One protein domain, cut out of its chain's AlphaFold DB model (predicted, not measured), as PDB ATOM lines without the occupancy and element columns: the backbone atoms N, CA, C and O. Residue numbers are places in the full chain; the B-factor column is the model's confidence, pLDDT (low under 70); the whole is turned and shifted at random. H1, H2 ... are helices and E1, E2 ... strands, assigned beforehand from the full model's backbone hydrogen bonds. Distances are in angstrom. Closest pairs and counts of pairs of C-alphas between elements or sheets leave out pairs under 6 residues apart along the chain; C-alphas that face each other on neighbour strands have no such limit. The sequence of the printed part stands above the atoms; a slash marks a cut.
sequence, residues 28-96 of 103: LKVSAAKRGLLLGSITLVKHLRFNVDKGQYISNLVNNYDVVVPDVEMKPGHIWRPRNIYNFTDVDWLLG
ATOM      1  N   LEU A  28     -12.119 -16.823 -38.832       87.94
ATOM      2  CA  LEU A  28     -11.279 -17.052 -40.011       87.94
ATOM      3  C   LEU A  28     -10.014 -16.184 -39.976       87.94
ATOM      4  O   LEU A  28      -8.919 -16.667 -40.273       87.94
ATOM      5  N   LYS A  29     -10.164 -14.944 -39.503       91.81
ATOM      6  CA  LYS A  29      -9.091 -13.997 -39.195       91.81
ATOM      7  C   LYS A  29      -8.034 -14.570 -38.258       91.81
ATOM      8  O   LYS A  29      -6.848 -14.526 -38.569       91.81
ATOM      9  N   VAL A  30      -8.439 -15.180 -37.143       89.38
ATOM     10  CA  VAL A  30      -7.510 -15.790 -36.173       89.38
ATOM     11  C   VAL A  30      -6.750 -16.955 -36.808       89.38
ATOM     12  O   VAL A  30      -5.550 -17.131 -36.581       89.38
ATOM     13  N   SER A  31      -7.423 -17.752 -37.640       90.62
ATOM     14  CA  SER A  31      -6.787 -18.852 -38.371       90.62
ATOM     15  C   SER A  31      -5.784 -18.357 -39.426       90.62
ATOM     16  O   SER A  31      -4.702 -18.940 -39.562       90.62
ATOM     17  N   ALA A  32      -6.108 -17.283 -40.151       93.19
ATOM     18  CA  ALA A  32      -5.220 -16.645 -41.123       93.19
ATOM     19  C   ALA A  32      -3.997 -16.009 -40.441       93.19
ATOM     20  O   ALA A  32      -2.861 -16.285 -40.834       93.19
ATOM     21  N   ALA A  33      -4.211 -15.281 -39.342       92.81
ATOM     22  CA  ALA A  33      -3.158 -14.641 -38.558       92.81
ATOM     23  C   ALA A  33      -2.130 -15.651 -38.021       92.81
ATOM     24  O   ALA A  33      -0.925 -15.411 -38.101       92.81
ATOM     25  N   LYS A  34      -2.570 -16.837 -37.567       92.88
ATOM     26  CA  LYS A  34      -1.671 -17.939 -37.154       92.88
ATOM     27  C   LYS A  34      -0.732 -18.426 -38.264       92.88
ATOM     28  O   LYS A  34       0.249 -19.103 -37.972       92.88
ATOM     29  N   ARG A  35      -1.031 -18.112 -39.526       94.50
ATOM     30  CA  ARG A  35      -0.218 -18.444 -40.705       94.50
ATOM     31  C   ARG A  35       0.510 -17.226 -41.281       94.50
ATOM     32  O   ARG A  35       1.110 -17.341 -42.343       94.50
ATOM     33  N   GLY A  36       0.452 -16.074 -40.608       94.69
ATOM     34  CA  GLY A  36       1.014 -14.820 -41.109       94.69
ATOM     35  C   GLY A  36       0.283 -14.273 -42.339       94.69
ATOM     36  O   GLY A  36       0.887 -13.557 -43.131       94.69
ATOM     37  N   LEU A  37      -0.989 -14.638 -42.530       95.44
ATOM     38  CA  LEU A  37      -1.816 -14.181 -43.646       95.44
ATOM     39  C   LEU A  37      -2.816 -13.124 -43.173       95.44
ATOM     40  O   LEU A  37      -3.357 -13.234 -42.074       95.44
ATOM     41  N   LEU A  38      -3.096 -12.153 -44.045       94.69
ATOM     42  CA  LEU A  38      -4.230 -11.239 -43.907       94.69
ATOM     43  C   LEU A  38      -5.437 -11.813 -44.638       94.69
ATOM     44  O   LEU A  38      -5.305 -12.305 -45.764       94.69
ATOM     45  N   LEU A  39      -6.610 -11.712 -44.024       95.88
ATOM     46  CA  LEU A  39      -7.858 -12.132 -44.642       95.88
ATOM     47  C   LEU A  39      -8.712 -10.921 -45.019       95.88
ATOM     48  O   LEU A  39      -9.109 -10.126 -44.170       95.88
ATOM     49  N   GLY A  40      -8.995 -10.786 -46.312       95.56
ATOM     50  CA  GLY A  40      -9.816  -9.707 -46.852       95.56
ATOM     51  C   GLY A  40     -11.238 -10.150 -47.198       95.56
ATOM     52  O   GLY A  40     -11.455 -11.308 -47.553       95.56
ATOM     53  N   SER A  41     -12.186  -9.215 -47.155       95.69
ATOM     54  CA  SER A  41     -13.531  -9.370 -47.721       95.69
ATOM     55  C   SER A  41     -13.868  -8.217 -48.656       95.69
ATOM     56  O   SER A  41     -13.367  -7.103 -48.512       95.69
ATOM     57  N   ILE A  42     -14.785  -8.482 -49.581       95.88
ATOM     58  CA  ILE A  42     -15.461  -7.462 -50.378       95.88
ATOM     59  C   ILE A  42     -16.854  -7.224 -49.783       95.88
ATOM     60  O   ILE A  42     -17.478  -8.157 -49.273       95.88
ATOM     61  N   THR A  43     -17.338  -5.984 -49.815       94.88
ATOM     62  CA  THR A  43     -18.666  -5.617 -49.306       94.88
ATOM     63  C   THR A  43     -19.300  -4.491 -50.113       94.88
ATOM     64  O   THR A  43     -18.603  -3.699 -50.734       94.88
ATOM     65  N   LEU A  44     -20.624  -4.375 -50.050       94.81
ATOM     66  CA  LEU A  44     -21.339  -3.198 -50.535       94.81
ATOM     67  C   LEU A  44     -21.508  -2.197 -49.392       94.81
ATOM     68  O   LEU A  44     -22.019  -2.544 -48.323       94.81
ATOM     69  N   VAL A  45     -21.158  -0.934 -49.632       94.12
ATOM     70  CA  VAL A  45     -21.244   0.144 -48.634       94.12
ATOM     71  C   VAL A  45     -22.669   0.285 -48.112       94.12
ATOM     72  O   VAL A  45     -22.871   0.452 -46.913       94.12
ATOM     73  N   LYS A  46     -23.681   0.118 -48.974       93.50
ATOM     74  CA  LYS A  46     -25.092   0.159 -48.558       93.50
ATOM     75  C   LYS A  46     -25.433  -0.856 -47.456       93.50
ATOM     76  O   LYS A  46     -26.281  -0.561 -46.621       93.50
ATOM     77  N   HIS A  47     -24.797  -2.032 -47.428       93.62
ATOM     78  CA  HIS A  47     -25.070  -3.040 -46.398       93.62
ATOM     79  C   HIS A  47     -24.541  -2.594 -45.038       93.62
ATOM     80  O   HIS A  47     -25.222  -2.764 -44.028       93.62
ATOM     81  N   LEU A  48     -23.364  -1.964 -45.039       92.31
ATOM     82  CA  LEU A  48     -22.772  -1.362 -43.848       92.31
ATOM     83  C   LEU A  48     -23.604  -0.162 -43.385       92.31
ATOM     84  O   LEU A  48     -23.995  -0.075 -42.226       92.31
ATOM     85  N   ARG A  49     -23.926   0.744 -44.309       92.00
ATOM     86  CA  ARG A  49     -24.574   2.021 -44.010       92.00
ATOM     87  C   ARG A  49     -25.995   1.878 -43.494       92.00
ATOM     88  O   ARG A  49     -26.379   2.584 -42.568       92.00
ATOM     89  N   PHE A  50     -26.778   0.985 -44.091       92.94
ATOM     90  CA  PHE A  50     -28.181   0.803 -43.720       92.94
ATOM     91  C   PHE A  50     -28.405  -0.276 -42.670       92.94
ATOM     92  O   PHE A  50     -29.552  -0.527 -42.314       92.94
ATOM     93  N   ASN A  51     -27.337  -0.899 -42.165       90.38
ATOM     94  CA  ASN A  51     -27.428  -1.926 -41.136       90.38
ATOM     95  C   ASN A  51     -28.451  -3.024 -41.493       90.38
ATOM     96  O   ASN A  51     -29.354  -3.339 -40.712       90.38
ATOM     97  N   VAL A  52     -28.347  -3.548 -42.720       90.88
ATOM     98  CA  VAL A  52     -29.422  -4.296 -43.408       90.88
ATOM     99  C   VAL A  52     -29.916  -5.539 -42.664       90.88
ATOM    100  O   VAL A  52     -31.046  -5.971 -42.878       90.88
ATOM    101  N   ASP A  53     -29.103  -6.091 -41.768       92.50
ATOM    102  CA  ASP A  53     -29.410  -7.272 -40.965       92.50
ATOM    103  C   ASP A  53     -29.237  -7.026 -39.458       92.50
ATOM    104  O   ASP A  53     -28.867  -7.918 -38.692       92.50
ATOM    105  N   LYS A  54     -29.521  -5.794 -39.018       94.06
ATOM    106  CA  LYS A  54     -29.433  -5.382 -37.607       94.06
ATOM    107  C   LYS A  54     -28.027  -5.541 -37.009       94.06
ATOM    108  O   LYS A  54     -27.890  -5.647 -35.793       94.06
ATOM    109  N   GLY A  55     -26.992  -5.529 -37.842       92.00
ATOM    110  CA  GLY A  55     -25.591  -5.447 -37.422       92.00
ATOM    111  C   GLY A  55     -24.870  -6.780 -37.447       92.00
ATOM    112  O   GLY A  55     -23.667  -6.810 -37.190       92.00
ATOM    113  N   GLN A  56     -25.561  -7.867 -37.796       93.75
ATOM    114  CA  GLN A  56     -24.936  -9.182 -37.917       93.75
ATOM    115  C   GLN A  56     -23.873  -9.183 -39.021       93.75
ATOM    116  O   GLN A  56     -22.789  -9.721 -38.818       93.75
ATOM    117  N   TYR A  57     -24.120  -8.494 -40.134       92.88
ATOM    118  CA  TYR A  57     -23.212  -8.403 -41.267       92.88
ATOM    119  C   TYR A  57     -21.920  -7.689 -40.878       92.88
ATOM    120  O   TYR A  57     -20.823  -8.185 -41.130       92.88
ATOM    121  N   ILE A  58     -22.053  -6.547 -40.199       94.00
ATOM    122  CA  ILE A  58     -20.922  -5.757 -39.705       94.00
ATOM    123  C   ILE A  58     -20.149  -6.554 -38.653       94.00
ATOM    124  O   ILE A  58     -18.930  -6.658 -38.751       94.00
ATOM    125  N   SER A  59     -20.844  -7.171 -37.691       93.06
ATOM    126  CA  SER A  59     -20.209  -8.014 -36.674       93.06
ATOM    127  C   SER A  59     -19.425  -9.159 -37.311       93.06
ATOM    128  O   SER A  59     -18.301  -9.435 -36.904       93.06
ATOM    129  N   ASN A  60     -19.982  -9.803 -38.337       92.81
ATOM    130  CA  ASN A  60     -19.319 -10.909 -39.010       92.81
ATOM    131  C   ASN A  60     -18.080 -10.441 -39.784       92.81
ATOM    132  O   ASN A  60     -17.061 -11.133 -39.772       92.81
ATOM    133  N   LEU A  61     -18.142  -9.261 -40.413       93.50
ATOM    134  CA  LEU A  61     -16.989  -8.653 -41.077       93.50
ATOM    135  C   LEU A  61     -15.862  -8.330 -40.087       93.50
ATOM    136  O   LEU A  61     -14.715  -8.694 -40.330       93.50
ATOM    137  N   VAL A  62     -16.189  -7.693 -38.959       92.38
ATOM    138  CA  VAL A  62     -15.215  -7.293 -37.927       92.38
ATOM    139  C   VAL A  62     -14.523  -8.504 -37.298       92.38
ATOM    140  O   VAL A  62     -13.303  -8.494 -37.116       92.38
ATOM    141  N   ASN A  63     -15.294  -9.552 -37.008       92.50
ATOM    142  CA  ASN A  63     -14.798 -10.760 -36.355       92.50
ATOM    143  C   ASN A  63     -13.948 -11.616 -37.306       92.50
ATOM    144  O   ASN A  63     -12.944 -12.194 -36.905       92.50
ATOM    145  N   ASN A  64     -14.306 -11.687 -38.592       94.62
ATOM    146  CA  ASN A  64     -13.688 -12.651 -39.506       94.62
ATOM    147  C   ASN A  64     -12.690 -12.075 -40.505       94.62
ATOM    148  O   ASN A  64     -12.015 -12.875 -41.147       94.62
ATOM    149  N   TYR A  65     -12.544 -10.754 -40.639       95.44
ATOM    150  CA  TYR A  65     -11.678 -10.167 -41.665       95.44
ATOM    151  C   TYR A  65     -10.782  -9.044 -41.122       95.44
ATOM    152  O   TYR A  65     -11.109  -8.330 -40.170       95.44
ATOM    153  N   ASP A  66      -9.601  -8.911 -41.719       94.44
ATOM    154  CA  ASP A  66      -8.617  -7.862 -41.434       94.44
ATOM    155  C   ASP A  66      -8.841  -6.627 -42.303       94.44
ATOM    156  O   ASP A  66      -8.654  -5.499 -41.852       94.44
ATOM    157  N   VAL A  67      -9.231  -6.852 -43.560       94.06
ATOM    158  CA  VAL A  67      -9.377  -5.808 -44.575       94.06
ATOM    159  C   VAL A  67     -10.731  -5.950 -45.249       94.06
ATOM    160  O   VAL A  67     -11.151  -7.047 -45.614       94.06
ATOM    161  N   VAL A  68     -11.410  -4.827 -45.448       93.31
ATOM    162  CA  VAL A  68     -12.684  -4.771 -46.159       93.31
ATOM    163  C   VAL A  68     -12.546  -3.795 -47.319       93.31
ATOM    164  O   VAL A  68     -12.149  -2.649 -47.125       93.31
ATOM    165  N   VAL A  69     -12.868  -4.257 -48.525       94.75
ATOM    166  CA  VAL A  69     -12.810  -3.460 -49.755       94.75
ATOM    167  C   VAL A  69     -14.237  -3.253 -50.276       94.75
ATOM    168  O   VAL A  69     -14.995  -4.223 -50.355       94.75
ATOM    169  N   PRO A  70     -14.647  -2.022 -50.627       95.12
ATOM    170  CA  PRO A  70     -15.942  -1.801 -51.260       95.12
ATOM    171  C   PRO A  70     -15.981  -2.439 -52.655       95.12
ATOM    172  O   PRO A  70     -15.023  -2.333 -53.420       95.12
ATOM    173  N   ASP A  71     -17.085  -3.096 -53.002       95.31
ATOM    174  CA  ASP A  71     -17.234  -3.812 -54.273       95.31
ATOM    175  C   ASP A  71     -17.282  -2.845 -55.457       95.31
ATOM    176  O   ASP A  71     -16.495  -2.947 -56.401       95.31
ATOM    177  N   VAL A  72     -18.223  -1.901 -55.439       95.12
ATOM    178  CA  VAL A  72     -18.517  -1.052 -56.604       95.12
ATOM    179  C   VAL A  72     -18.281   0.419 -56.332       95.12
ATOM    180  O   VAL A  72     -18.074   1.180 -57.272       95.12
ATOM    181  N   GLU A  73     -18.265   0.821 -55.069       94.62
ATOM    182  CA  GLU A  73     -18.373   2.218 -54.676       94.62
ATOM    183  C   GLU A  73     -17.109   3.028 -54.981       94.62
ATOM    184  O   GLU A  73     -17.174   4.245 -55.108       94.62
ATOM    185  N   MET A  74     -15.977   2.347 -55.196       92.94
ATOM    186  CA  MET A  74     -14.727   2.948 -55.670       92.94
ATOM    187  C   MET A  74     -14.516   2.839 -57.191       92.94
ATOM    188  O   MET A  74     -13.515   3.326 -57.715       92.94
ATOM    189  N   LYS A  75     -15.426   2.194 -57.933       93.94
ATOM    190  CA  LYS A  75     -15.285   2.040 -59.389       93.94
ATOM    191  C   LYS A  75     -15.616   3.362 -60.101       93.94
ATOM    192  O   LYS A  75     -16.513   4.084 -59.658       93.94
ATOM    193  N   PRO A  76     -14.993   3.650 -61.263       91.88
ATOM    194  CA  PRO A  76     -15.266   4.873 -62.018       91.88
ATOM    195  C   PRO A  76     -16.748   5.092 -62.324       91.88
ATOM    196  O   PRO A  76     -17.222   6.201 -62.167       91.88
ATOM    197  N   GLY A  77     -17.508   4.050 -62.679       91.19
ATOM    198  CA  GLY A  77     -18.942   4.198 -62.969       91.19
ATOM    199  C   GLY A  77     -19.813   4.578 -61.762       91.19
ATOM    200  O   GLY A  77     -20.944   5.020 -61.953       91.19
ATOM    201  N   HIS A  78     -19.311   4.411 -60.534       91.25
ATOM    202  CA  HIS A  78     -20.015   4.806 -59.309       91.25
ATOM    203  C   HIS A  78     -19.644   6.228 -58.876       91.25
ATOM    204  O   HIS A  78     -20.526   7.019 -58.535       91.25
ATOM    205  N   ILE A  79     -18.348   6.553 -58.954       93.38
ATOM    206  CA  ILE A  79     -17.796   7.865 -58.597       93.38
ATOM    207  C   ILE A  79     -18.085   8.900 -59.686       93.38
ATOM    208  O   ILE A  79     -18.594   9.982 -59.413       93.38
ATOM    209  N   TRP A  80     -17.740   8.590 -60.930       92.75
ATOM    210  CA  TRP A  80     -17.846   9.496 -62.063       92.75
ATOM    211  C   TRP A  80     -19.209   9.315 -62.736       92.75
ATOM    212  O   TRP A  80     -19.452   8.361 -63.475       92.75
ATOM    213  N   ARG A  81     -20.118  10.253 -62.458       79.00
ATOM    214  CA  ARG A  81     -21.417  10.374 -63.144       79.00
ATOM    215  C   ARG A  81     -21.196  11.152 -64.469       79.00
ATOM    216  O   ARG A  81     -20.057  11.194 -64.917       79.00
ATOM    217  N   PRO A  82     -22.188  11.703 -65.203       85.56
ATOM    218  CA  PRO A  82     -21.920  12.429 -66.457       85.56
ATOM    219  C   PRO A  82     -20.781  13.463 -66.355       85.56
ATOM    220  O   PRO A  82     -20.369  13.841 -65.261       85.56
ATOM    221  N   ARG A  83     -20.267  13.928 -67.503       83.56
ATOM    222  CA  ARG A  83     -19.074  14.797 -67.614       83.56
ATOM    223  C   ARG A  83     -18.970  15.823 -66.462       83.56
ATOM    224  O   ARG A  83     -19.855  16.656 -66.309       83.56
ATOM    225  N   ASN A  84     -17.870  15.757 -65.703       84.12
ATOM    226  CA  ASN A  84     -17.519  16.627 -64.566       84.12
ATOM    227  C   ASN A  84     -18.407  16.542 -63.307       84.12
ATOM    228  O   ASN A  84     -18.351  17.444 -62.475       84.12
ATOM    229  N   ILE A  85     -19.192  15.478 -63.128       90.50
ATOM    230  CA  ILE A  85     -19.963  15.248 -61.899       90.50
ATOM    231  C   ILE A  85     -19.364  14.055 -61.153       90.50
ATOM    232  O   ILE A  85     -19.389  12.929 -61.655       90.50
ATOM    233  N   TYR A  86     -18.866  14.302 -59.942       91.44
ATOM    234  CA  TYR A  86     -18.327  13.273 -59.056       91.44
ATOM    235  C   TYR A  86     -19.249  13.059 -57.856       91.44
ATOM    236  O   TYR A  86     -19.746  14.017 -57.266       91.44
ATOM    237  N   ASN A  87     -19.481  11.800 -57.499       91.50
ATOM    238  CA  ASN A  87     -20.208  11.402 -56.306       91.50
ATOM    239  C   ASN A  87     -19.308  10.536 -55.419       91.50
ATOM    240  O   ASN A  87     -19.141   9.346 -55.672       91.50
ATOM    241  N   PHE A  88     -18.769  11.142 -54.362       91.56
ATOM    242  CA  PHE A  88     -17.950  10.457 -53.364       91.56
ATOM    243  C   PHE A  88     -18.738  10.034 -52.122       91.56
ATOM    244  O   PHE A  88     -18.160   9.431 -51.230       91.56
ATOM    245  N   THR A  89     -20.059  10.250 -52.067       91.19
ATOM    246  CA  THR A  89     -20.865  10.076 -50.844       91.19
ATOM    247  C   THR A  89     -20.670   8.724 -50.151       91.19
ATOM    248  O   THR A  89     -20.582   8.678 -48.926       91.19
ATOM    249  N   ASP A  90     -20.624   7.621 -50.901       91.62
ATOM    250  CA  ASP A  90     -20.448   6.292 -50.301       91.62
ATOM    251  C   ASP A  90     -19.004   6.046 -49.843       91.62
ATOM    252  O   ASP A  90     -18.786   5.407 -48.815       91.62
ATOM    253  N   VAL A  91     -18.022   6.579 -50.573       90.31
ATOM    254  CA  VAL A  91     -16.597   6.465 -50.231       90.31
ATOM    255  C   VAL A  91     -16.274   7.328 -49.013       90.31
ATOM    256  O   VAL A  91     -15.658   6.840 -48.072       90.31
ATOM    257  N   ASP A  92     -16.758   8.565 -48.986       91.56
ATOM    258  CA  ASP A  92     -16.612   9.500 -47.871       91.56
ATOM    259  C   ASP A  92     -17.235   8.929 -46.598       91.56
ATOM    260  O   ASP A  92     -16.599   8.910 -45.544       91.56
ATOM    261  N   TRP A  93     -18.448   8.372 -46.704       91.19
ATOM    262  CA  TRP A  93     -19.090   7.689 -45.584       91.19
ATOM    263  C   TRP A  93     -18.257   6.499 -45.088       91.19
ATOM    264  O   TRP A  93     -18.082   6.341 -43.881       91.19
ATOM    265  N   LEU A  94     -17.716   5.681 -46.000       90.75
ATOM    266  CA  LEU A  94     -16.905   4.513 -45.648       90.75
ATOM    267  C   LEU A  94     -15.588   4.901 -44.959       90.75
ATOM    268  O   LEU A  94     -15.157   4.212 -44.037       90.75
ATOM    269  N   LEU A  95     -14.955   5.989 -45.401       89.25
ATOM    270  CA  LEU A  95     -13.694   6.495 -44.851       89.25
ATOM    271  C   LEU A  95     -13.884   7.349 -43.587       89.25
ATOM    272  O   LEU A  95     -12.900   7.764 -42.980       89.25
ATOM    273  N   GLY A  96     -15.131   7.604 -43.177       87.31
ATOM    274  CA  GLY A  96     -15.439   8.443 -42.020       87.31
ATOM    275  C   GLY A  96     -15.181   9.932 -42.258       87.31
ATOM    276  O   GLY A  96     -14.969  10.670 -41.296       87.31
TER     277      GLY A  96
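AT A GLANCE: This is residues 28 to 96 of the 103 residues of the protein "Hypothetical protein" of Adineta ricciae (UniProt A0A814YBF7). Two short parallel strands, E1 and E2, lie side by side near the middle of a long, loose body, and the chain between them makes a wide arch on one side through H2 and H3. H1 is at one end of the body; beyond E2 the backbone runs out through H4 the opposite way from H1, turns round residues 83 and 84, and folds back to H5, which comes against H2. The printed part has 69 residues with five named helices and two named strands, in the order H1 E1 H2 H3 E2 H4 H5, and its class is mixed, helices and strands. The whole is loose, with a radius of gyration of the C-alphas of 14.5 A, and elongated, spanning 48 by 28 by 17 A.

HOW THE PARTS SIT: E1, residues 40 to 43, and E2, residues 67 to 70, are parallel neighbours with 28 degrees between their directions. C-alphas 41 and 68 face each other at 4.9 A; N 41 and O 67 are within hydrogen-bond range at 2.9 A, as are N 69 and O 41 at 2.9 A. With H2, residues 45 to 49, and H3, residues 56 to 64, they form a strand-helix-strand unit, two parallel strands joined through helices, with a right-handed crossover. H3 has 8 pairs of C-alphas within 10 A of E1 and 3 of E2; its closest to E1 are those of Leu 61 and Ser 41, 7.5 A apart. H2 and H3 only just touch, with 3 pairs within 8 A, and only at the corner by their link; their closest C-alphas are those of Leu 48 and Ile 58, 6.3 A apart. H1, residues 28 to 33, touches H3, the closest C-alphas being those of Lys 29 and Asn 64 at 4.8 A, at a shallow tilt of 24 degrees, the same way. H5, residues 89 to 95, only just touches H2, with 3 pairs within 8 A; the closest C-alphas are those of Val 45 and Asp 90, 6.4 A apart. H4, residues 76 to 79, touches no helix, but H4 and H5 are near each other, with 5 pairs of C-alphas within 10 A. H1 and H5 are apart. Every O i to N i+4 pair is within hydrogen-bond range in H1, H2, H3 and H5; H4 is too short for such a pair.

IN THESE COORDINATES: E1 is 10.1 A long from first to last C-alpha, beginning at C-alpha 40, (-9.816, -9.707, -46.852), and E2 is 10.2 A long. H3 is the longest helix at 11.9 A, H5 measures 10.0 A and H1 8.6 A, while H2 is 6.0 A and H4 5.2 A long. H1 begins at C-alpha 28, (-11.279, -17.052, -40.011), and H5 ends at C-alpha 95, (-13.694, 6.495, -44.851).

THE WHOLE: The two C-alphas farthest apart are those of Lys 34 and Arg 83, at 48.0 A. The printed part has no cut, and no link is long. The mean pLDDT of the printed part is 92.3, and no printed residue is under 70.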